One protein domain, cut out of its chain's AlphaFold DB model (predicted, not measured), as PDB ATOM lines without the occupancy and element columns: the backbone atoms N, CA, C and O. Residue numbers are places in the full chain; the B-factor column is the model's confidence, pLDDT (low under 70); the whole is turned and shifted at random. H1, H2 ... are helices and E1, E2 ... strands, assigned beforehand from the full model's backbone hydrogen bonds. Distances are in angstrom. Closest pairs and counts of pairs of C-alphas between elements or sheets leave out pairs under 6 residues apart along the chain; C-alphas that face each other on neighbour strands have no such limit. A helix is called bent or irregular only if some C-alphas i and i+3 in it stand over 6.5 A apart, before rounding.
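Overview. This is residues 3 to 148 of the 150 residues of an uncharacterized protein of Desulfurococcales archaeon ex4484_217_2 (UniProt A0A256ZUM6). A twisted sheet of five strands lies between helices: the long H5 runs slantwise over one face, and the shorter H4 lies over part of the other. H6 folds back from the end of H5, while H3 crosses H5 on its side away from the sheet, with H2 and H1 following round toward the first residues of H5. The printed part has 146 residues, with six named helices and five named strands in the order E1 E2 H1 H2 H3 E3 H4 E4 E5 H5 H6; the mixed sheet runs E3 E2 E1 E4 E5, and the class is mixed, helices and strands. The whole is compact and rounded, with a radius of gyration of the C-alphas of 14.3 A and spans of 37 by 35 by 27 A.

Arrangement. E1, residues 3 to 9, and E2, residues 11 to 18, form an antiparallel hairpin, with N 5 and O 15 3.1 A apart and N 13 and O 7 2.9 A apart, within hydrogen-bond range. E3, residues 67 to 71, is an edge strand antiparallel to E2, with N 69 and O 16 at 2.8 A. E4, residues 89 to 91, is parallel to E1, with N 4 and O 90 at 2.8 A. The other edge strand, E5, residues 104 to 106, is parallel to E4, with N 105 and O 89 at 2.8 A. H5, residues 113 to 135, is on the sheet at a height of 7.0 A, over E2 and E1, slantwise to the strands at 34 degrees to E2 on the local plane; the closest C-alphas of H5 and E2 are those of Ala 126 and Ala 15, 4.9 A apart. H4, residues 74 to 84, is on the opposite face at a height of 9.4 A, over E2 and along the strands, at 8 degrees to E2 on the local plane. H5 and H4 on the two faces make three layers, helices on both sides of a sheet. E3, H4 and E4 form a split strand-helix-strand unit, two strands running the same way with E2 and E1 between them, and its crossover is right-handed. H6, residues 137 to 147, forms a helical hairpin with H5; H5 touches it with residues 129 to 133 alone, closest at the C-alphas of Leu 132 and Tyr 140, 5.3 A. H6 only grazes the sheet, with residues 144 to 147. H3, residues 44 to 61, touches H6 with residues 55 to 59 alone, closest at the C-alphas of Ser 59 and Leu 147, 6.5 A. H3 is close to H5 but not clearly touching, at a steep tilt of 66 degrees. H2, residues 27 to 33, forms a helical hairpin with H3, at a tilt of 37 degrees, only just steep; the closest C-alphas are those of Ala 32 and Ile 61, 6.3 A apart. H1, residues 21 to 24, only just touches H5, with 3 pairs of C-alphas within 8 A, closest at Leu 24 and His 114, 5.8 A. Every O i to N i+4 pair is within hydrogen-bond range in H2, H4 and H5, against 10 of 14 in H3 and 6 of 7 in H6, while H1 is too short for such a pair.

Along the chain. E1 begins at C-alpha 3, (64.315, 97.385, 118.880), and is 20.6 A long; E2 is 23.3 A long. H3 is 24.8 A long and irregular, with C-alphas 52 and 55 7.3 A apart and a kink of 53 degrees near residue 53. H4 and H6 are each 15.1 A long, and E3 is 12.9 A. H5, 32.7 A long, begins at C-alpha 113, (57.996, 105.877, 127.100). H6 ends at C-alpha 147, (77.054, 91.646, 126.807).

Size, cuts and confidence. The two C-alphas farthest apart are those of Arg 45 and Pro 102, 40.2 A. The printed part has no cut. The link from E4 to E5, residues 92 to 103, is long. The mean pLDDT of the printed part is 92.4, and no printed residue is under 70.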
ATOM      1  N   ALA A   3      63.842  96.143 119.474       97.06
ATOM      2  CA  ALA A   3      64.315  97.385 118.880       97.06
ATOM      3  C   ALA A   3      65.638  97.143 118.143       97.06
ATOM      4  O   ALA A   3      66.514  96.436 118.645       97.06
ATOM      5  N   ILE A   4      65.761  97.745 116.966       97.00
ATOM      6  CA  ILE A   4      66.946  97.736 116.118       97.00
ATOM      7  C   ILE A   4      67.397  99.178 115.930       97.00
ATOM      8  O   ILE A   4      66.615 100.020 115.491       97.00
ATOM      9  N   ASP A   5      68.664  99.433 116.216       96.31
ATOM     10  CA  ASP A   5      69.311 100.724 115.991       96.31
ATOM     11  C   ASP A   5      70.681 100.490 115.349       96.31
ATOM     12  O   ASP A   5      71.212  99.376 115.385       96.31
ATOM     13  N   PHE A   6      71.276 101.512 114.750       94.00
ATOM     14  CA  PHE A   6      72.603 101.414 114.169       94.00
ATOM     15  C   PHE A   6      73.457 102.639 114.460       94.00
ATOM     16  O   PHE A   6      73.002 103.757 114.685       94.00
ATOM     17  N   SER A   7      74.760 102.413 114.414       91.44
ATOM     18  CA  SER A   7      75.758 103.450 114.555       91.44
ATOM     19  C   SER A   7      76.797 103.277 113.462       91.44
ATOM     20  O   SER A   7      77.333 102.183 113.268       91.44
ATOM     21  N   GLU A   8      77.105 104.366 112.767       90.31
ATOM     22  CA  GLU A   8      78.058 104.369 111.665       90.31
ATOM     23  C   GLU A   8      78.989 105.581 111.754       90.31
ATOM     24  O   GLU A   8      78.556 106.728 111.825       90.31
ATOM     25  N   ASP A   9      80.289 105.302 111.805       85.94
ATOM     26  CA  ASP A   9      81.379 106.274 111.660       85.94
ATOM     27  C   ASP A   9      82.638 105.465 111.339       85.94
ATOM     28  O   ASP A   9      83.274 104.902 112.241       85.94
ATOM     29  N   ARG A  10      82.930 105.356 110.034       84.69
ATOM     30  CA  ARG A  10      83.932 104.479 109.386       84.69
ATOM     31  C   ARG A  10      83.692 102.976 109.542       84.69
ATOM     32  O   ARG A  10      84.044 102.216 108.654       84.69
ATOM     33  N   VAL A  11      83.099 102.564 110.655       89.44
ATOM     34  CA  VAL A  11      82.622 101.206 110.912       89.44
ATOM     35  C   VAL A  11      81.133 101.256 111.228       89.44
ATOM     36  O   VAL A  11      80.674 102.180 111.911       89.44
ATOM     37  N   LYS A  12      80.395 100.264 110.726       93.38
ATOM     38  CA  LYS A  12      78.957 100.095 110.934       93.38
ATOM     39  C   LYS A  12      78.718  99.018 111.986       93.38
ATOM     40  O   LYS A  12      79.273  97.926 111.899       93.38
ATOM     41  N   VAL A  13      77.882  99.336 112.968       95.56
ATOM     42  CA  VAL A  13      77.383  98.386 113.965       95.56
ATOM     43  C   VAL A  13      75.878  98.551 114.068       95.56
ATOM     44  O   VAL A  13      75.387  99.662 114.258       95.56
ATOM     45  N   ILE A  14      75.156  97.447 113.957       97.25
ATOM     46  CA  ILE A  14      73.713  97.366 114.155       97.25
ATOM     47  C   ILE A  14      73.479  96.635 115.471       97.25
ATOM     48  O   ILE A  14      74.088  95.595 115.698       97.25
ATOM     49  N   ALA A  15      72.629  97.163 116.340       97.50
ATOM     50  CA  ALA A  15      72.244  96.518 117.585       97.50
ATOM     51  C   ALA A  15      70.798  96.041 117.514       97.50
ATOM     52  O   ALA A  15      69.926  96.768 117.047       97.50
ATOM     53  N   LEU A  16      70.555  94.845 118.038       97.62
ATOM     54  CA  LEU A  16      69.242  94.260 118.254       97.62
ATOM     55  C   LEU A  16      69.063  94.048 119.755       97.62
ATOM     56  O   LEU A  16      69.869  93.365 120.383       97.62
ATOM     57  N   VAL A  17      68.017  94.626 120.338       97.62
ATOM     58  CA  VAL A  17      67.688  94.447 121.758       97.62
ATOM     59  C   VAL A  17      66.218  94.093 121.889       97.62
ATOM     60  O   VAL A  17      65.353  94.814 121.393       97.62
ATOM     61  N   GLY A  18      65.918  92.993 122.570       96.44
ATOM     62  CA  GLY A  18      64.564  92.487 122.732       96.44
ATOM     63  C   GLY A  18      64.190  92.230 124.180       96.44
ATOM     64  O   GLY A  18      65.017  91.880 125.018       96.44
ATOM     65  N   CYS A  19      62.914  92.437 124.474       95.25
ATOM     66  CA  CYS A  19      62.330  92.238 125.792       95.25
ATOM     67  C   CYS A  19      60.819  91.981 125.662       95.25
ATOM     68  O   CYS A  19      60.165  92.441 124.711       95.25
ATOM     69  N   ARG A  20      60.240  91.269 126.633       94.25
ATOM     70  CA  ARG A  20      58.786  91.094 126.731       94.25
ATOM     71  C   ARG A  20      58.116  92.410 127.114       94.25
ATOM     72  O   ARG A  20      58.579  93.126 127.995       94.25
ATOM     73  N   GLU A  21      56.966  92.690 126.507       92.69
ATOM     74  CA  GLU A  21      56.223  93.941 126.733       92.69
ATOM     75  C   GLU A  21      55.869  94.168 128.215       92.69
ATOM     76  O   GLU A  21      55.958  95.291 128.708       92.69
ATOM     77  N   HIS A  22      55.491  93.115 128.948       93.75
ATOM     78  CA  HIS A  22      55.168  93.237 130.374       93.75
ATOM     79  C   HIS A  22      56.406  93.533 131.234       93.75
ATOM     80  O   HIS A  22      56.295  94.260 132.217       93.75
ATOM     81  N   ILE A  23      57.588  93.041 130.842       95.44
ATOM     82  CA  ILE A  23      58.852  93.352 131.521       95.44
ATOM     83  C   ILE A  23      59.239  94.808 131.265       95.44
ATOM     84  O   ILE A  23      59.581  95.506 132.210       95.44
ATOM     85  N   LEU A  24      59.078  95.325 130.041       93.06
ATOM     86  CA  LEU A  24      59.324  96.746 129.733       93.06
ATOM     87  C   LEU A  24      58.498  97.710 130.601       93.06
ATOM     88  O   LEU A  24      58.904  98.850 130.833       93.06
ATOM     89  N   LYS A  25      57.321  97.263 131.049       93.88
ATOM     90  CA  LYS A  25      56.397  98.023 131.902       93.88
ATOM     91  C   LYS A  25      56.621  97.776 133.397       93.88
ATOM     92  O   LYS A  25      55.999  98.457 134.210       93.88
ATOM     93  N   SER A  26      57.484  96.832 133.768       95.19
ATOM     94  CA  SER A  26      57.722  96.484 135.164       95.19
ATOM     95  C   SER A  26      58.511  97.579 135.888       95.19
ATOM     96  O   SER A  26      59.344  98.285 135.311       95.19
ATOM     97  N   GLN A  27      58.272  97.711 137.194       93.94
ATOM     98  CA  GLN A  27      59.029  98.643 138.033       93.94
ATOM     99  C   GLN A  27      60.515  98.289 138.091       93.94
ATOM    100  O   GLN A  27      61.358  99.181 138.163       93.94
ATOM    101  N   GLU A  28      60.840  97.001 138.038       94.25
ATOM    102  CA  GLU A  28      62.215  96.518 138.014       94.25
ATOM    103  C   GLU A  28      62.961  97.038 136.782       94.25
ATOM    104  O   GLU A  28      64.011  97.669 136.917       94.25
ATOM    105  N   PHE A  29      62.373  96.885 135.590       93.88
ATOM    106  CA  PHE A  29      62.965  97.381 134.353       93.88
ATOM    107  C   PHE A  29      63.093  98.904 134.360       93.88
ATOM    108  O   PHE A  29      64.142  99.446 134.005       93.88
ATOM    109  N   ILE A  30      62.063  99.619 134.821       91.88
ATOM    110  CA  ILE A  30      62.083 101.085 134.910       91.88
ATOM    111  C   ILE A  30      63.202 101.566 135.844       91.88
ATOM    112  O   ILE A  30      63.940 102.488 135.494       91.88
ATOM    113  N   LYS A  31      63.365 100.941 137.016       92.38
ATOM    114  CA  LYS A  31      64.434 101.276 137.969       92.38
ATOM    115  C   LYS A  31      65.808 100.967 137.389       92.38
ATOM    116  O   LYS A  31      66.692 101.822 137.443       92.38
ATOM    117  N   ALA A  32      65.978  99.790 136.794       92.19
ATOM    118  CA  ALA A  32      67.259  99.356 136.256       92.19
ATOM    119  C   ALA A  32      67.689 100.173 135.020       92.19
ATOM    120  O   ALA A  32      68.882 100.375 134.795       92.19
ATOM    121  N   THR A  33      66.728 100.718 134.264       92.38
ATOM    122  CA  THR A  33      66.986 101.548 133.074       92.38
ATOM    123  C   THR A  33      66.957 103.062 133.321       92.38
ATOM    124  O   THR A  33      67.236 103.837 132.402       92.38
ATOM    125  N   LYS A  34      66.677 103.517 134.553       89.25
ATOM    126  CA  LYS A  34      66.508 104.943 134.905       89.25
ATOM    127  C   LYS A  34      67.678 105.824 134.461       89.25
ATOM    128  O   LYS A  34      67.466 106.929 133.963       89.25
ATOM    129  N   ASP A  35      68.900 105.320 134.612       86.88
ATOM    130  CA  ASP A  35      70.126 106.082 134.355       86.88
ATOM    131  C   ASP A  35      70.646 105.964 132.916       86.88
ATOM    132  O   ASP A  35      71.705 106.525 132.601       86.88
ATOM    133  N   PHE A  36      69.945 105.231 132.047       89.94
ATOM    134  CA  PHE A  36      70.284 105.167 130.631       89.94
ATOM    135  C   PHE A  36      69.781 106.427 129.933       89.94
ATOM    136  O   PHE A  36      68.578 106.711 129.864       89.94
ATOM    137  N   LYS A  37      70.741 107.189 129.413       86.56
ATOM    138  CA  LYS A  37      70.515 108.400 128.623       86.56
ATOM    139  C   LYS A  37      70.756 108.081 127.157       86.56
ATOM    140  O   LYS A  37      71.558 107.197 126.858       86.56
ATOM    141  N   HIS A  38      70.072 108.782 126.258       82.94
ATOM    142  CA  HIS A  38      70.352 108.636 124.835       82.94
ATOM    143  C   HIS A  38      71.765 109.112 124.531       82.94
ATOM    144  O   HIS A  38      72.202 110.157 125.028       82.94
ATOM    145  N   PHE A  39      72.480 108.358 123.698       80.06
ATOM    146  CA  PHE A  39      73.856 108.686 123.356       80.06
ATOM    147  C   PHE A  39      73.945 110.079 122.728       80.06
ATOM    148  O   PHE A  39      74.831 110.866 123.066       80.06
ATOM    149  N   ARG A  40      72.990 110.406 121.853       77.06
ATOM    150  CA  ARG A  40      72.931 111.669 121.104       77.06
ATOM    151  C   ARG A  40      72.768 112.905 122.004       77.06
ATOM    152  O   ARG A  40      73.303 113.954 121.668       77.06
ATOM    153  N   GLU A  41      72.153 112.766 123.179       83.88
ATOM    154  CA  GLU A  41      71.894 113.868 124.128       83.88
ATOM    155  C   GLU A  41      73.109 114.221 125.011       83.88
ATOM    156  O   GLU A  41      73.086 115.189 125.774       83.88
ATOM    157  N   MET A  42      74.187 113.432 124.958       85.12
ATOM    158  CA  MET A  42      75.353 113.620 125.821       85.12
ATOM    159  C   MET A  42      76.485 114.395 125.130       85.12
ATOM    160  O   MET A  42      76.905 114.073 124.019       85.12
ATOM    161  N   GLY A  43      77.074 115.362 125.841       84.12
ATOM    162  CA  GLY A  43      78.317 116.018 125.414       84.12
ATOM    163  C   GLY A  43      79.504 115.044 125.337       84.12
ATOM    164  O   GLY A  43      79.545 114.033 126.042       84.12
ATOM    165  N   SER A  44      80.506 115.352 124.510       81.38
ATOM    166  CA  SER A  44      81.646 114.467 124.197       81.38
ATOM    167  C   SER A  44      82.401 113.937 125.430       81.38
ATOM    168  O   SER A  44      82.667 112.737 125.531       81.38
ATOM    169  N   ARG A  45      82.691 114.796 126.420       82.19
ATOM    170  CA  ARG A  45      83.337 114.394 127.688       82.19
ATOM    171  C   ARG A  45      82.473 113.413 128.488       82.19
ATOM    172  O   ARG A  45      82.984 112.420 129.005       82.19
ATOM    173  N   ARG A  46      81.159 113.659 128.540       83.56
ATOM    174  CA  ARG A  46      80.185 112.796 129.227       83.56
ATOM    175  C   ARG A  46      80.021 111.452 128.523       83.56
ATOM    176  O   ARG A  46      79.970 110.439 129.205       83.56
ATOM    177  N   LYS A  47      80.034 111.422 127.185       86.19
ATOM    178  CA  LYS A  47      80.006 110.187 126.380       86.19
ATOM    179  C   LYS A  47      81.150 109.240 126.746       86.19
ATOM    180  O   LYS A  47      80.912 108.065 127.010       86.19
ATOM    181  N   LYS A  48      82.384 109.758 126.842       84.19
ATOM    182  CA  LYS A  48      83.552 108.954 127.248       84.19
ATOM    183  C   LYS A  48      83.370 108.341 128.639       84.19
ATOM    184  O   LYS A  48      83.636 107.159 128.822       84.19
ATOM    185  N   GLN A  49      82.912 109.126 129.614       85.62
ATOM    186  CA  GLN A  49      82.661 108.626 130.972       85.62
ATOM    187  C   GLN A  49      81.509 107.616 131.010       85.62
ATOM    188  O   GLN A  49      81.629 106.579 131.657       85.62
ATOM    189  N   TYR A  50      80.426 107.887 130.279       87.44
ATOM    190  CA  TYR A  50      79.268 107.007 130.185       87.44
ATOM    191  C   TYR A  50      79.659 105.621 129.673       87.44
ATOM    192  O   TYR A  50      79.306 104.626 130.297       87.44
ATOM    193  N   PHE A  51      80.474 105.533 128.619       86.44
ATOM    194  CA  PHE A  51      80.896 104.233 128.092       86.44
ATOM    195  C   PHE A  51      81.878 103.472 128.972       86.44
ATOM    196  O   PHE A  51      81.898 102.247 128.915       86.44
ATOM    197  N   LYS A  52      82.646 104.152 129.832       87.88
ATOM    198  CA  LYS A  52      83.456 103.448 130.837       87.88
ATOM    199  C   LYS A  52      82.582 102.659 131.813       87.88
ATOM    200  O   LYS A  52      82.975 101.580 132.237       87.88
ATOM    201  N   VAL A  53      81.405 103.186 132.158       90.94
ATOM    202  CA  VAL A  53      80.475 102.546 133.104       90.94
ATOM    203  C   VAL A  53      79.350 101.764 132.423       90.94
ATOM    204  O   VAL A  53      78.635 101.030 133.105       90.94
ATOM    205  N   PHE A  54      79.188 101.905 131.105       92.75
ATOM    206  CA  PHE A  54      78.109 101.283 130.340       92.75
ATOM    207  C   PHE A  54      78.072  99.757 130.481       92.75
ATOM    208  O   PHE A  54      77.005  99.281 130.850       92.75
ATOM    209  N   PRO A  55      79.177  98.994 130.326       92.25
ATOM    210  CA  PRO A  55      79.146  97.533 130.461       92.25
ATOM    211  C   PRO A  55      78.562  97.092 131.794       92.25
ATOM    212  O   PRO A  55      77.589  96.352 131.840       92.25
ATOM    213  N   ARG A  56      79.069  97.666 132.891       92.19
ATOM    214  CA  ARG A  56      78.590  97.369 134.244       92.19
ATOM    215  C   ARG A  56      77.107  97.699 134.421       92.19
ATOM    216  O   ARG A  56      76.420  96.996 135.154       92.19
ATOM    217  N   LYS A  57      76.615  98.783 133.814       92.00
ATOM    218  CA  LYS A  57      75.188  99.137 133.852       92.00
ATOM    219  C   LYS A  57      74.351  98.188 132.997       92.00
ATOM    220  O   LYS A  57      73.301  97.753 133.452       92.00
ATOM    221  N   PHE A  58      74.817  97.863 131.796       93.81
ATOM    222  CA  PHE A  58      74.122  96.999 130.851       93.81
ATOM    223  C   PHE A  58      74.021  95.565 131.379       93.81
ATOM    224  O   PHE A  58      72.933  95.003 131.393       93.81
ATOM    225  N   SER A  59      75.088  95.016 131.972       91.69
ATOM    226  CA  SER A  59      75.061  93.690 132.606       91.69
ATOM    227  C   SER A  59      73.967  93.546 133.672       91.69
ATOM    228  O   SER A  59      73.412  92.465 133.821       91.69
ATOM    229  N   LYS A  60      73.599  94.624 134.382       91.62
ATOM    230  CA  LYS A  60      72.523  94.585 135.391       91.62
ATOM    231  C   LYS A  60      71.128  94.398 134.796       91.62
ATOM    232  O   LYS A  60      70.245  93.930 135.500       91.62
ATOM    233  N   ILE A  61      70.918  94.786 133.539       93.75
ATOM    234  CA  ILE A  61      69.624  94.638 132.858       93.75
ATOM    235  C   ILE A  61      69.571  93.408 131.950       93.75
ATOM    236  O   ILE A  61      68.490  93.056 131.497       93.75
ATOM    237  N   MET A  62      70.694  92.720 131.719       92.94
ATOM    238  CA  MET A  62      70.767  91.532 130.853       92.94
ATOM    239  C   MET A  62      69.805  90.409 131.261       92.94
ATOM    240  O   MET A  62      69.280  89.701 130.403       92.94
ATOM    241  N   GLY A  63      69.535  90.259 132.562       93.69
ATOM    242  CA  GLY A  63      68.547  89.299 133.063       93.69
ATOM    243  C   GLY A  63      67.113  89.601 132.610       93.69
ATOM    244  O   GLY A  63      66.313  88.684 132.475       93.69
ATOM    245  N   LEU A  64      66.811  90.868 132.314       94.69
ATOM    246  CA  LEU A  64      65.485  91.347 131.908       94.69
ATOM    247  C   LEU A  64      65.291  91.361 130.387       94.69
ATOM    248  O   LEU A  64      64.164  91.462 129.904       94.69
ATOM    249  N   LEU A  65      66.384  91.309 129.626       95.94
ATOM    250  CA  LEU A  65      66.355  91.265 128.168       95.94
ATOM    251  C   LEU A  65      66.191  89.817 127.704       95.94
ATOM    252  O   LEU A  65      66.735  88.903 128.317       95.94
ATOM    253  N   GLU A  66      65.455  89.600 126.622       95.00
ATOM    254  CA  GLU A  66      65.382  88.284 125.978       95.00
ATOM    255  C   GLU A  66      66.572  88.081 125.050       95.00
ATOM    256  O   GLU A  66      67.205  87.039 125.114       95.00
ATOM    257  N   VAL A  67      66.919  89.118 124.285       96.25
ATOM    258  CA  VAL A  67      68.009  89.112 123.310       96.25
ATOM    259  C   VAL A  67      68.737  90.452 123.348       96.25
ATOM    260  O   VAL A  67      68.122  91.509 123.534       96.25
ATOM    261  N   ALA A  68      70.052  90.419 123.174       96.94
ATOM    262  CA  ALA A  68      70.887  91.600 122.988       96.94
ATOM    263  C   ALA A  68      72.056  91.205 122.087       96.94
ATOM    264  O   ALA A  68      72.893  90.416 122.499       96.94
ATOM    265  N   LYS A  69      72.128  91.705 120.857       96.31
ATOM    266  CA  LYS A  69      73.168  91.317 119.894       96.31
ATOM    267  C   LYS A  69      73.624  92.489 119.057       96.31
ATOM    268  O   LYS A  69      72.879  93.451 118.865       96.31
ATOM    269  N   THR A  70      74.836  92.385 118.529       96.06
ATOM    270  CA  THR A  70      75.348  93.306 117.522       96.06
ATOM    271  C   THR A  70      75.779  92.601 116.249       96.06
ATOM    272  O   THR A  70      76.262  91.471 116.260       96.06
ATOM    273  N   TYR A  71      75.612  93.304 115.134       95.50
ATOM    274  CA  TYR A  71      75.883  92.813 113.792       95.50
ATOM    275  C   TYR A  71      76.653  93.866 113.003       95.50
ATOM    276  O   TYR A  71      76.477  95.070 113.198       95.50
ATOM    277  N   SER A  72      77.488  93.409 112.078       92.94
ATOM    278  CA  SER A  72      78.137  94.260 111.076       92.94
ATOM    279  C   SER A  72      77.302  94.406 109.799       92.94
ATOM    280  O   SER A  72      77.528  95.340 109.031       92.94
ATOM    281  N   SER A  73      76.330  93.516 109.574       94.19
ATOM    282  CA  SER A  73      75.533  93.438 108.349       94.19
ATOM    283  C   SER A  73      74.038  93.284 108.644       94.19
ATOM    284  O   SER A  73      73.632  92.811 109.709       94.19
ATOM    285  N   THR A  74      73.206  93.733 107.707       94.56
ATOM    286  CA  THR A  74      71.742  93.625 107.794       94.56
ATOM    287  C   THR A  74      71.254  92.201 107.565       94.56
ATOM    288  O   THR A  74      70.203  91.826 108.073       94.56
ATOM    289  N   GLU A  75      72.026  91.403 106.839       95.00
ATOM    290  CA  GLU A  75      71.696  90.037 106.446       95.00
ATOM    291  C   GLU A  75      71.730  89.120 107.672       95.00
ATOM    292  O   GLU A  75      70.739  88.465 107.976       95.00
ATOM    293  N   SER A  76      72.811  89.176 108.457       94.62
ATOM    294  CA  SER A  76      72.949  88.385 109.686       94.62
ATOM    295  C   SER A  76      71.936  88.787 110.760       94.62
ATOM    296  O   SER A  76      71.426  87.946 111.494       94.62
ATOM    297  N   LEU A  77      71.610  90.079 110.833       96.06
ATOM    298  CA  LEU A  77      70.520  90.570 111.673       96.06
ATOM    299  C   LEU A  77      69.171  89.983 111.242       96.06
ATOM    300  O   LEU A  77      68.369  89.615 112.095       96.06
ATOM    301  N   GLN A  78      68.910  89.927 109.933       96.12
ATOM    302  CA  GLN A  78      67.657  89.417 109.392       96.12
ATOM    303  C   GLN A  78      67.479  87.928 109.698       96.12
ATOM    304  O   GLN A  78      66.395  87.538 110.114       96.12
ATOM    305  N   GLU A  79      68.533  87.119 109.574       95.19
ATOM    306  CA  GLU A  79      68.487  85.690 109.920       95.19
ATOM    307  C   GLU A  79      68.068  85.454 111.377       95.19
ATOM    308  O   GLU A  79      67.247  84.581 111.663       95.19
ATOM    309  N   ASP A  80      68.613  86.236 112.311       94.50
ATOM    310  CA  ASP A  80      68.228  86.155 113.721       94.50
ATOM    311  C   ASP A  80      66.818  86.706 113.955       94.50
ATOM    312  O   ASP A  80      66.071  86.162 114.767       94.50
ATOM    313  N   LEU A  81      66.419  87.753 113.232       94.88
ATOM    314  CA  LEU A  81      65.073  88.310 113.326       94.88
ATOM    315  C   LEU A  81      64.006  87.310 112.865       94.88
ATOM    316  O   LEU A  81      62.973  87.183 113.525       94.88
ATOM    317  N   ASP A  82      64.278  86.581 111.781       94.38
ATOM    318  CA  ASP A  82      63.401  85.547 111.230       94.38
ATOM    319  C   ASP A  82      63.242  84.382 112.217       94.38
ATOM    320  O   ASP A  82      62.129  83.906 112.438       94.38
ATOM    321  N   LYS A  83      64.332  83.977 112.887       94.38
ATOM    322  CA  LYS A  83      64.312  82.945 113.941       94.38
ATOM    323  C   LYS A  83      63.567  83.396 115.196       94.38
ATOM    324  O   LYS A  83      62.806  82.623 115.769       94.38
ATOM    325  N   LEU A  84      63.795  84.633 115.638       93.75
ATOM    326  CA  LEU A  84      63.145  85.196 116.825       93.75
ATOM    327  C   LEU A  84      61.646  85.434 116.608       93.75
ATOM    328  O   LEU A  84      60.894  85.471 117.581       93.75
ATOM    329  N   ALA A  85      61.230  85.658 115.357       93.56
ATOM    330  CA  ALA A  85      59.858  85.945 114.947       93.56
ATOM    331  C   ALA A  85      59.118  86.925 115.892       93.56
ATOM    332  O   ALA A  85      58.011  86.643 116.365       93.56
ATOM    333  N   PRO A  86      59.701  88.098 116.215       94.38
ATOM    334  CA  PRO A  86      59.131  88.982 117.221       94.38
ATOM    335  C   PRO A  86      57.789  89.566 116.769       94.38
ATOM    336  O   PRO A  86      57.609  89.971 115.622       94.38
ATOM    337  N   LEU A  87      56.861  89.731 117.714       94.00
ATOM    338  CA  LEU A  87      55.534  90.288 117.422       94.00
ATOM    339  C   LEU A  87      55.589  91.692 116.792       94.00
ATOM    340  O   LEU A  87      54.788  92.008 115.915       94.00
ATOM    341  N   ILE A  88      56.505  92.532 117.282       95.00
ATOM    342  CA  ILE A  88      56.725  93.912 116.836       95.00
ATOM    343  C   ILE A  88      58.227  94.182 116.833       95.00
ATOM    344  O   ILE A  88      58.919  93.858 117.810       95.00
ATOM    345  N   VAL A  89      58.689  94.829 115.765       97.06
ATOM    346  CA  VAL A  89      60.063  95.308 115.598       97.06
ATOM    347  C   VAL A  89      60.051  96.823 115.466       97.06
ATOM    348  O   VAL A  89      59.425  97.373 114.566       97.06
ATOM    349  N   ILE A  90      60.740  97.511 116.362       97.69
ATOM    350  CA  ILE A  90      61.008  98.941 116.251       97.69
ATOM    351  C   ILE A  90      62.341  99.093 115.527       97.69
ATOM    352  O   ILE A  90      63.304  98.437 115.904       97.69
ATOM    353  N   VAL A  91      62.406  99.921 114.491       97.12
ATOM    354  CA  VAL A  91      63.599 100.053 113.647       97.12
ATOM    355  C   VAL A  91      63.973 101.522 113.511       97.12
ATOM    356  O   VAL A  91      63.093 102.339 113.221       97.12
ATOM    357  N   ASP A  92      65.261 101.842 113.665       95.25
ATOM    358  CA  ASP A  92      65.817 103.144 113.281       95.25
ATOM    359  C   ASP A  92      65.372 103.511 111.854       95.25
ATOM    360  O   ASP A  92      65.325 102.676 110.942       95.25
ATOM    361  N   ASP A  93      65.016 104.777 111.653       95.00
ATOM    362  CA  ASP A  93      64.389 105.248 110.421       95.00
ATOM    363  C   ASP A  93      65.225 104.997 109.160       95.00
ATOM    364  O   ASP A  93      64.649 104.833 108.076       95.00
ATOM    365  N   LYS A  94      66.555 104.944 109.291       93.00
ATOM    366  CA  LYS A  94      67.488 104.685 108.188       93.00
ATOM    367  C   LYS A  94      67.607 103.198 107.863       93.00
ATOM    368  O   LYS A  94      67.828 102.860 106.705       93.00
ATOM    369  N   LEU A  95      67.427 102.310 108.845       94.50
ATOM    370  CA  LEU A  95      67.369 100.859 108.620       94.50
ATOM    371  C   LEU A  95      65.963 100.367 108.260       94.50
ATOM    372  O   LEU A  95      65.805  99.277 107.718       94.50
ATOM    373  N   PHE A  96      64.924 101.162 108.509       96.00
ATOM    374  CA  PHE A  96      63.545 100.774 108.232       96.00
ATOM    375  C   PHE A  96      63.302 100.149 106.840       96.00
ATOM    376  O   PHE A  96      62.605  99.132 106.792       96.00
ATOM    377  N   PRO A  97      63.821 100.681 105.710       95.31
ATOM    378  CA  PRO A  97      63.575 100.076 104.399       95.31
ATOM    379  C   PRO A  97      64.263  98.717 104.211       95.31
ATOM    380  O   PRO A  97      63.742  97.897 103.460       95.31
ATOM    381  N   THR A  98      65.377  98.447 104.898       94.69
ATOM    382  CA  THR A  98      66.172  97.225 104.695       94.69
ATOM    383  C   THR A  98      65.681  96.040 105.523       94.69
ATOM    384  O   THR A  98      65.821  94.900 105.093       94.69
ATOM    385  N   ILE A  99      65.066  96.282 106.684       95.69
ATOM    386  CA  ILE A  99      64.562  95.208 107.553       95.69
ATOM    387  C   ILE A  99      63.304  94.571 106.959       95.69
ATOM    388  O   ILE A  99      62.279  95.231 106.795       95.69
ATOM    389  N   ARG A 100      63.328  93.269 106.687       94.69
ATOM    390  CA  ARG A 100      62.207  92.508 106.123       94.69
ATOM    391  C   ARG A 100      61.421  91.835 107.244       94.69
ATOM    392  O   ARG A 100      61.534  90.642 107.464       94.69
ATOM    393  N   HIS A 101      60.625  92.611 107.976       95.44
ATOM    394  CA  HIS A 101      59.695  92.064 108.970       95.44
ATOM    395  C   HIS A 101      58.292  92.630 108.746       95.44
ATOM    396  O   HIS A 101      58.171  93.853 108.622       95.44
ATOM    397  N   PRO A 102      57.228  91.803 108.709       92.56
ATOM    398  CA  PRO A 102      55.879  92.275 108.391       92.56
ATOM    399  C   PRO A 102      55.345  93.280 109.418       92.56
ATOM    400  O   PRO A 102      54.626  94.211 109.067       92.56
ATOM    401  N   ARG A 103      55.716  93.129 110.697       94.62
ATOM    402  CA  ARG A 103      55.243  93.973 111.805       94.62
ATOM    403  C   ARG A 103      56.353  94.887 112.326       94.62
ATOM    404  O   ARG A 103      56.791  94.755 113.472       94.62
ATOM    405  N   LYS A 104      56.836  95.798 111.475       96.06
ATOM    406  CA  LYS A 104      57.870  96.787 111.828       96.06
ATOM    407  C   LYS A 104      57.324  98.213 111.948       96.06
ATOM    408  O   LYS A 104      56.461  98.628 111.180       96.06
ATOM    409  N   VAL A 105      57.864  98.980 112.892       96.31
ATOM    410  CA  VAL A 105      57.505 100.378 113.169       96.31
ATOM    411  C   VAL A 105      58.768 101.235 113.180       96.31
ATOM    412  O   VAL A 105      59.789 100.840 113.732       96.31
ATOM    413  N   ARG A 106      58.691 102.415 112.563       96.69
ATOM    414  CA  ARG A 106      59.744 103.440 112.591       96.69
ATOM    415  C   ARG A 106      59.964 103.963 114.008       96.69
ATOM    416  O   ARG A 106      58.980 104.267 114.686       96.69
ATOM    417  N   GLU A 107      61.214 104.125 114.432       94.06
ATOM    418  CA  GLU A 107      61.535 104.651 115.765       94.06
ATOM    419  C   GLU A 107      60.900 106.024 116.019       94.06
ATOM    420  O   GLU A 107      60.378 106.271 117.107       94.06
ATOM    421  N   SER A 108      60.834 106.879 114.993       93.00
ATOM    422  CA  SER A 108      60.265 108.230 115.081       93.00
ATOM    423  C   SER A 108      58.762 108.241 115.356       93.00
ATOM    424  O   SER A 108      58.218 109.246 115.813       93.00
ATOM    425  N   ARG A 109      58.073 107.120 115.113       94.19
ATOM    426  CA  ARG A 109      56.635 106.963 115.368       94.19
ATOM    427  C   ARG A 109      56.328 106.412 116.760       94.19
ATOM    428  O   ARG A 109      55.163 106.398 117.155       94.19
ATOM    429  N   VAL A 110      57.336 105.971 117.512       93.19
ATOM    430  CA  VAL A 110      57.153 105.396 118.849       93.19
ATOM    431  C   VAL A 110      56.983 106.508 119.882       93.19
ATOM    432  O   VAL A 110      57.916 107.250 120.191       93.19
ATOM    433  N   LYS A 111      55.786 106.599 120.467       91.06
ATOM    434  CA  LYS A 111      55.463 107.607 121.491       91.06
ATOM    435  C   LYS A 111      55.603 107.057 122.906       91.06
ATOM    436  O   LYS A 111      55.884 107.805 123.843       91.06
ATOM    437  N   GLU A 112      55.425 105.752 123.085       90.75
ATOM    438  CA  GLU A 112      55.359 105.142 124.403       90.75
ATOM    439  C   GLU A 112      56.723 105.137 125.103       90.75
ATOM    440  O   GLU A 112      57.716 104.601 124.605       90.75
ATOM    441  N   LYS A 113      56.761 105.690 126.321       88.38
ATOM    442  CA  LYS A 113      57.996 105.877 127.100       88.38
ATOM    443  C   LYS A 113      58.781 104.579 127.328       88.38
ATOM    444  O   LYS A 113      60.007 104.601 127.265       88.38
ATOM    445  N   HIS A 114      58.096 103.465 127.585       88.69
ATOM    446  CA  HIS A 114      58.736 102.167 127.829       88.69
ATOM    447  C   HIS A 114      59.408 101.616 126.561       88.69
ATOM    448  O   HIS A 114      60.552 101.172 126.617       88.69
ATOM    449  N   ARG A 115      58.764 101.751 125.395       93.19
ATOM    450  CA  ARG A 115      59.353 101.379 124.099       93.19
ATOM    451  C   ARG A 115      60.538 102.265 123.743       93.19
ATOM    452  O   ARG A 115      61.571 101.755 123.325       93.19
ATOM    453  N   ARG A 116      60.442 103.575 124.012       92.69
ATOM    454  CA  ARG A 116      61.576 104.501 123.849       92.69
ATOM    455  C   ARG A 116      62.794 104.083 124.665       92.69
ATOM    456  O   ARG A 116      63.905 104.290 124.201       92.69
ATOM    457  N   LYS A 117      62.617 103.456 125.834       93.19
ATOM    458  CA  LYS A 117      63.754 102.908 126.589       93.19
ATOM    459  C   LYS A 117      64.412 101.726 125.903       93.19
ATOM    460  O   LYS A 117      65.635 101.687 125.886       93.19
ATOM    461  N   LEU A 118      63.647 100.830 125.285       94.88
ATOM    462  CA  LEU A 118      64.227  99.753 124.482       94.88
ATOM    463  C   LEU A 118      65.054 100.313 123.308       94.88
ATOM    464  O   LEU A 118      66.173  99.859 123.088       94.88
ATOM    465  N   ILE A 119      64.562 101.368 122.645       95.50
ATOM    466  CA  ILE A 119      65.313 102.108 121.613       95.50
ATOM    467  C   ILE A 119      66.598 102.710 122.205       95.50
ATOM    468  O   ILE A 119      67.678 102.490 121.675       95.50
ATOM    469  N   THR A 120      66.521 103.397 123.355       94.94
ATOM    470  CA  THR A 120      67.707 103.945 124.046       94.94
ATOM    471  C   THR A 120      68.762 102.872 124.339       94.94
ATOM    472  O   THR A 120      69.960 103.158 124.319       94.94
ATOM    473  N   LEU A 121      68.338 101.651 124.677       95.69
ATOM    474  CA  LEU A 121      69.254 100.542 124.929       95.69
ATOM    475  C   LEU A 121      69.933 100.077 123.639       95.69
ATOM    476  O   LEU A 121      71.153  99.917 123.652       95.69
ATOM    477  N   ALA A 122      69.181  99.929 122.546       96.25
ATOM    478  CA  ALA A 122      69.728  99.581 121.237       96.25
ATOM    479  C   ALA A 122      70.716 100.651 120.723       96.25
ATOM    480  O   ALA A 122      71.856 100.305 120.413       96.25
ATOM    481  N   ASP A 123      70.351 101.941 120.756       95.06
ATOM    482  CA  ASP A 123      71.221 103.081 120.394       95.06
ATOM    483  C   ASP A 123      72.546 103.031 121.167       95.06
ATOM    484  O   ASP A 123      73.646 103.098 120.607       95.06
ATOM    485  N   ASN A 124      72.462 102.879 122.491       95.12
ATOM    486  CA  ASN A 124      73.644 102.856 123.343       95.12
ATOM    487  C   ASN A 124      74.524 101.629 123.085       95.12
ATOM    488  O   ASN A 124      75.748 101.770 123.093       95.12
ATOM    489  N   LEU A 125      73.924 100.459 122.852       95.62
ATOM    490  CA  LEU A 125      74.648  99.229 122.546       95.62
ATOM    491  C   LEU A 125      75.389  99.351 121.208       95.62
ATOM    492  O   LEU A 125      76.593  99.090 121.156       95.62
ATOM    493  N   ALA A 126      74.714  99.844 120.163       95.38
ATOM    494  CA  ALA A 126      75.312 100.082 118.851       95.38
ATOM    495  C   ALA A 126      76.490 101.060 118.948       95.38
ATOM    496  O   ALA A 126      77.585 100.782 118.455       95.38
ATOM    497  N   ASN A 127      76.308 102.192 119.637       94.44
ATOM    498  CA  ASN A 127      77.373 103.183 119.792       94.44
ATOM    499  C   ASN A 127      78.543 102.675 120.643       94.44
ATOM    500  O   ASN A 127      79.696 102.973 120.322       94.44
ATOM    501  N   TYR A 128      78.272 101.918 121.712       94.06
ATOM    502  CA  TYR A 128      79.310 101.334 122.559       94.06
ATOM    503  C   TYR A 128      80.218 100.408 121.749       94.06
ATOM    504  O   TYR A 128      81.438 100.600 121.713       94.06
ATOM    505  N   PHE A 129      79.615  99.454 121.040       94.38
ATOM    506  CA  PHE A 129      80.352  98.482 120.248       94.38
ATOM    507  C   PHE A 129      81.025  99.103 119.028       94.38
ATOM    508  O   PHE A 129      82.162  98.744 118.736       94.38
ATOM    509  N   ARG A 130      80.423 100.110 118.382       94.19
ATOM    510  CA  ARG A 130      81.086 100.874 117.312       94.19
ATOM    511  C   ARG A 130      82.374 101.531 117.802       94.19
ATOM    512  O   ARG A 130      83.405 101.458 117.136       94.19
ATOM    513  N   ILE A 131      82.332 102.183 118.966       91.38
ATOM    514  CA  ILE A 131      83.510 102.854 119.532       91.38
ATOM    515  C   ILE A 131      84.567 101.835 119.938       91.38
ATOM    516  O   ILE A 131      85.746 102.061 119.668       91.38
ATOM    517  N   LEU A 132      84.174 100.716 120.550       91.88
ATOM    518  CA  LEU A 132      85.105  99.633 120.852       91.88
ATOM    519  C   LEU A 132      85.752  99.072 119.592       91.88
ATOM    520  O   LEU A 132      86.969  98.994 119.544       91.88
ATOM    521  N   LEU A 133      84.971  98.749 118.563       91.12
ATOM    522  CA  LEU A 133      85.489  98.201 117.314       91.12
ATOM    523  C   LEU A 133      86.496  99.155 116.658       91.12
ATOM    524  O   LEU A 133      87.537  98.723 116.179       91.12
ATOM    525  N   LYS A 134      86.223 100.464 116.705       89.69
ATOM    526  CA  LYS A 134      87.111 101.505 116.173       89.69
ATOM    527  C   LYS A 134      88.398 101.694 116.986       89.69
ATOM    528  O   LYS A 134      89.406 102.097 116.419       89.69
ATOM    529  N   THR A 135      88.359 101.494 118.305       89.25
ATOM    530  CA  THR A 135      89.472 101.864 119.207       89.25
ATOM    531  C   THR A 135      90.275 100.678 119.729       89.25
ATOM    532  O   THR A 135      91.467 100.820 119.981       89.25
ATOM    533  N   ASN A 136      89.636  99.528 119.932       90.25
ATOM    534  CA  ASN A 136      90.234  98.317 120.478       90.25
ATOM    535  C   ASN A 136      89.429  97.064 120.044       90.25
ATOM    536  O   ASN A 136      88.554  96.600 120.788       90.25
ATOM    537  N   PRO A 137      89.729  96.497 118.860       88.44
ATOM    538  CA  PRO A 137      89.050  95.310 118.326       88.44
ATOM    539  C   PRO A 137      89.145  94.061 119.218       88.44
ATOM    540  O   PRO A 137      88.209  93.266 119.277       88.44
ATOM    541  N   GLU A 138      90.238  93.892 119.964       90.06
ATOM    542  CA  GLU A 138      90.384  92.757 120.887       90.06
ATOM    543  C   GLU A 138      89.421  92.869 122.070       90.06
ATOM    544  O   GLU A 138      88.762  91.904 122.464       90.06
ATOM    545  N   LYS A 139      89.264  94.080 122.619       89.62
ATOM    546  CA  LYS A 139      88.264  94.333 123.657       89.62
ATOM    547  C   LYS A 139      86.841  94.181 123.120       89.62
ATOM    548  O   LYS A 139      85.985  93.696 123.853       89.62
ATOM    549  N   TYR A 140      86.593  94.557 121.865       90.44
ATOM    550  CA  TYR A 140      85.298  94.349 121.215       90.44
ATOM    551  C   TYR A 140      84.859  92.880 121.282       90.44
ATOM    552  O   TYR A 140      83.752  92.616 121.746       90.44
ATOM    553  N   ARG A 141      85.733  91.926 120.927       89.25
ATOM    554  CA  ARG A 141      85.423  90.484 121.001       89.25
ATOM    555  C   ARG A 141      85.040  90.050 122.421       89.25
ATOM    556  O   ARG A 141      83.965  89.497 122.623       89.25
ATOM    557  N   LYS A 142      85.860  90.409 123.416       91.62
ATOM    558  CA  LYS A 142      85.630  90.052 124.830       91.62
ATOM    559  C   LYS A 142      84.355  90.656 125.416       91.62
ATOM    560  O   LYS A 142      83.731  90.059 126.287       91.62
ATOM    561  N   GLU A 143      84.001  91.877 125.023       90.94
ATOM    562  CA  GLU A 143      82.784  92.534 125.513       90.94
ATOM    563  C   GLU A 143      81.535  91.978 124.823       90.94
ATOM    564  O   GLU A 143      80.492  91.890 125.468       90.94
ATOM    565  N   ARG A 144      81.630  91.537 123.558       91.44
ATOM    566  CA  ARG A 144      80.525  90.842 122.879       91.44
ATOM    567  C   ARG A 144      80.145  89.562 123.603       91.44
ATOM    568  O   ARG A 144      78.987  89.405 123.953       91.44
ATOM    569  N   GLU A 145      81.119  88.729 123.953       88.81
ATOM    570  CA  GLU A 145      80.873  87.492 124.714       88.81
ATOM    571  C   GLU A 145      80.172  87.730 126.064       88.81
ATOM    572  O   GLU A 145      79.461  86.860 126.557       88.81
ATOM    573  N   LYS A 146      80.354  88.909 126.674       89.25
ATOM    574  CA  LYS A 146      79.781  89.247 127.989       89.25
ATOM    575  C   LYS A 146      78.420  89.926 127.923       89.25
ATOM    576  O   LYS A 146      77.632  89.804 128.860       89.25
ATOM    577  N   LEU A 147      78.209  90.753 126.904       89.75
ATOM    578  CA  LEU A 147      77.054  91.646 126.807       89.75
ATOM    579  C   LEU A 147      76.064  91.210 125.732       89.75
ATOM    580  O   LEU A 147      74.979  91.789 125.667       89.75
ATOM    581  N   GLU A 148      76.411  90.223 124.907       89.62
ATOM    582  CA  GLU A 148      75.455  89.610 123.999       89.62
ATOM    583  C   GLU A 148      74.667  88.496 124.691       89.62
ATOM    584  O   GLU A 148      75.181  87.747 125.521       89.62
TER     585      GLU A 148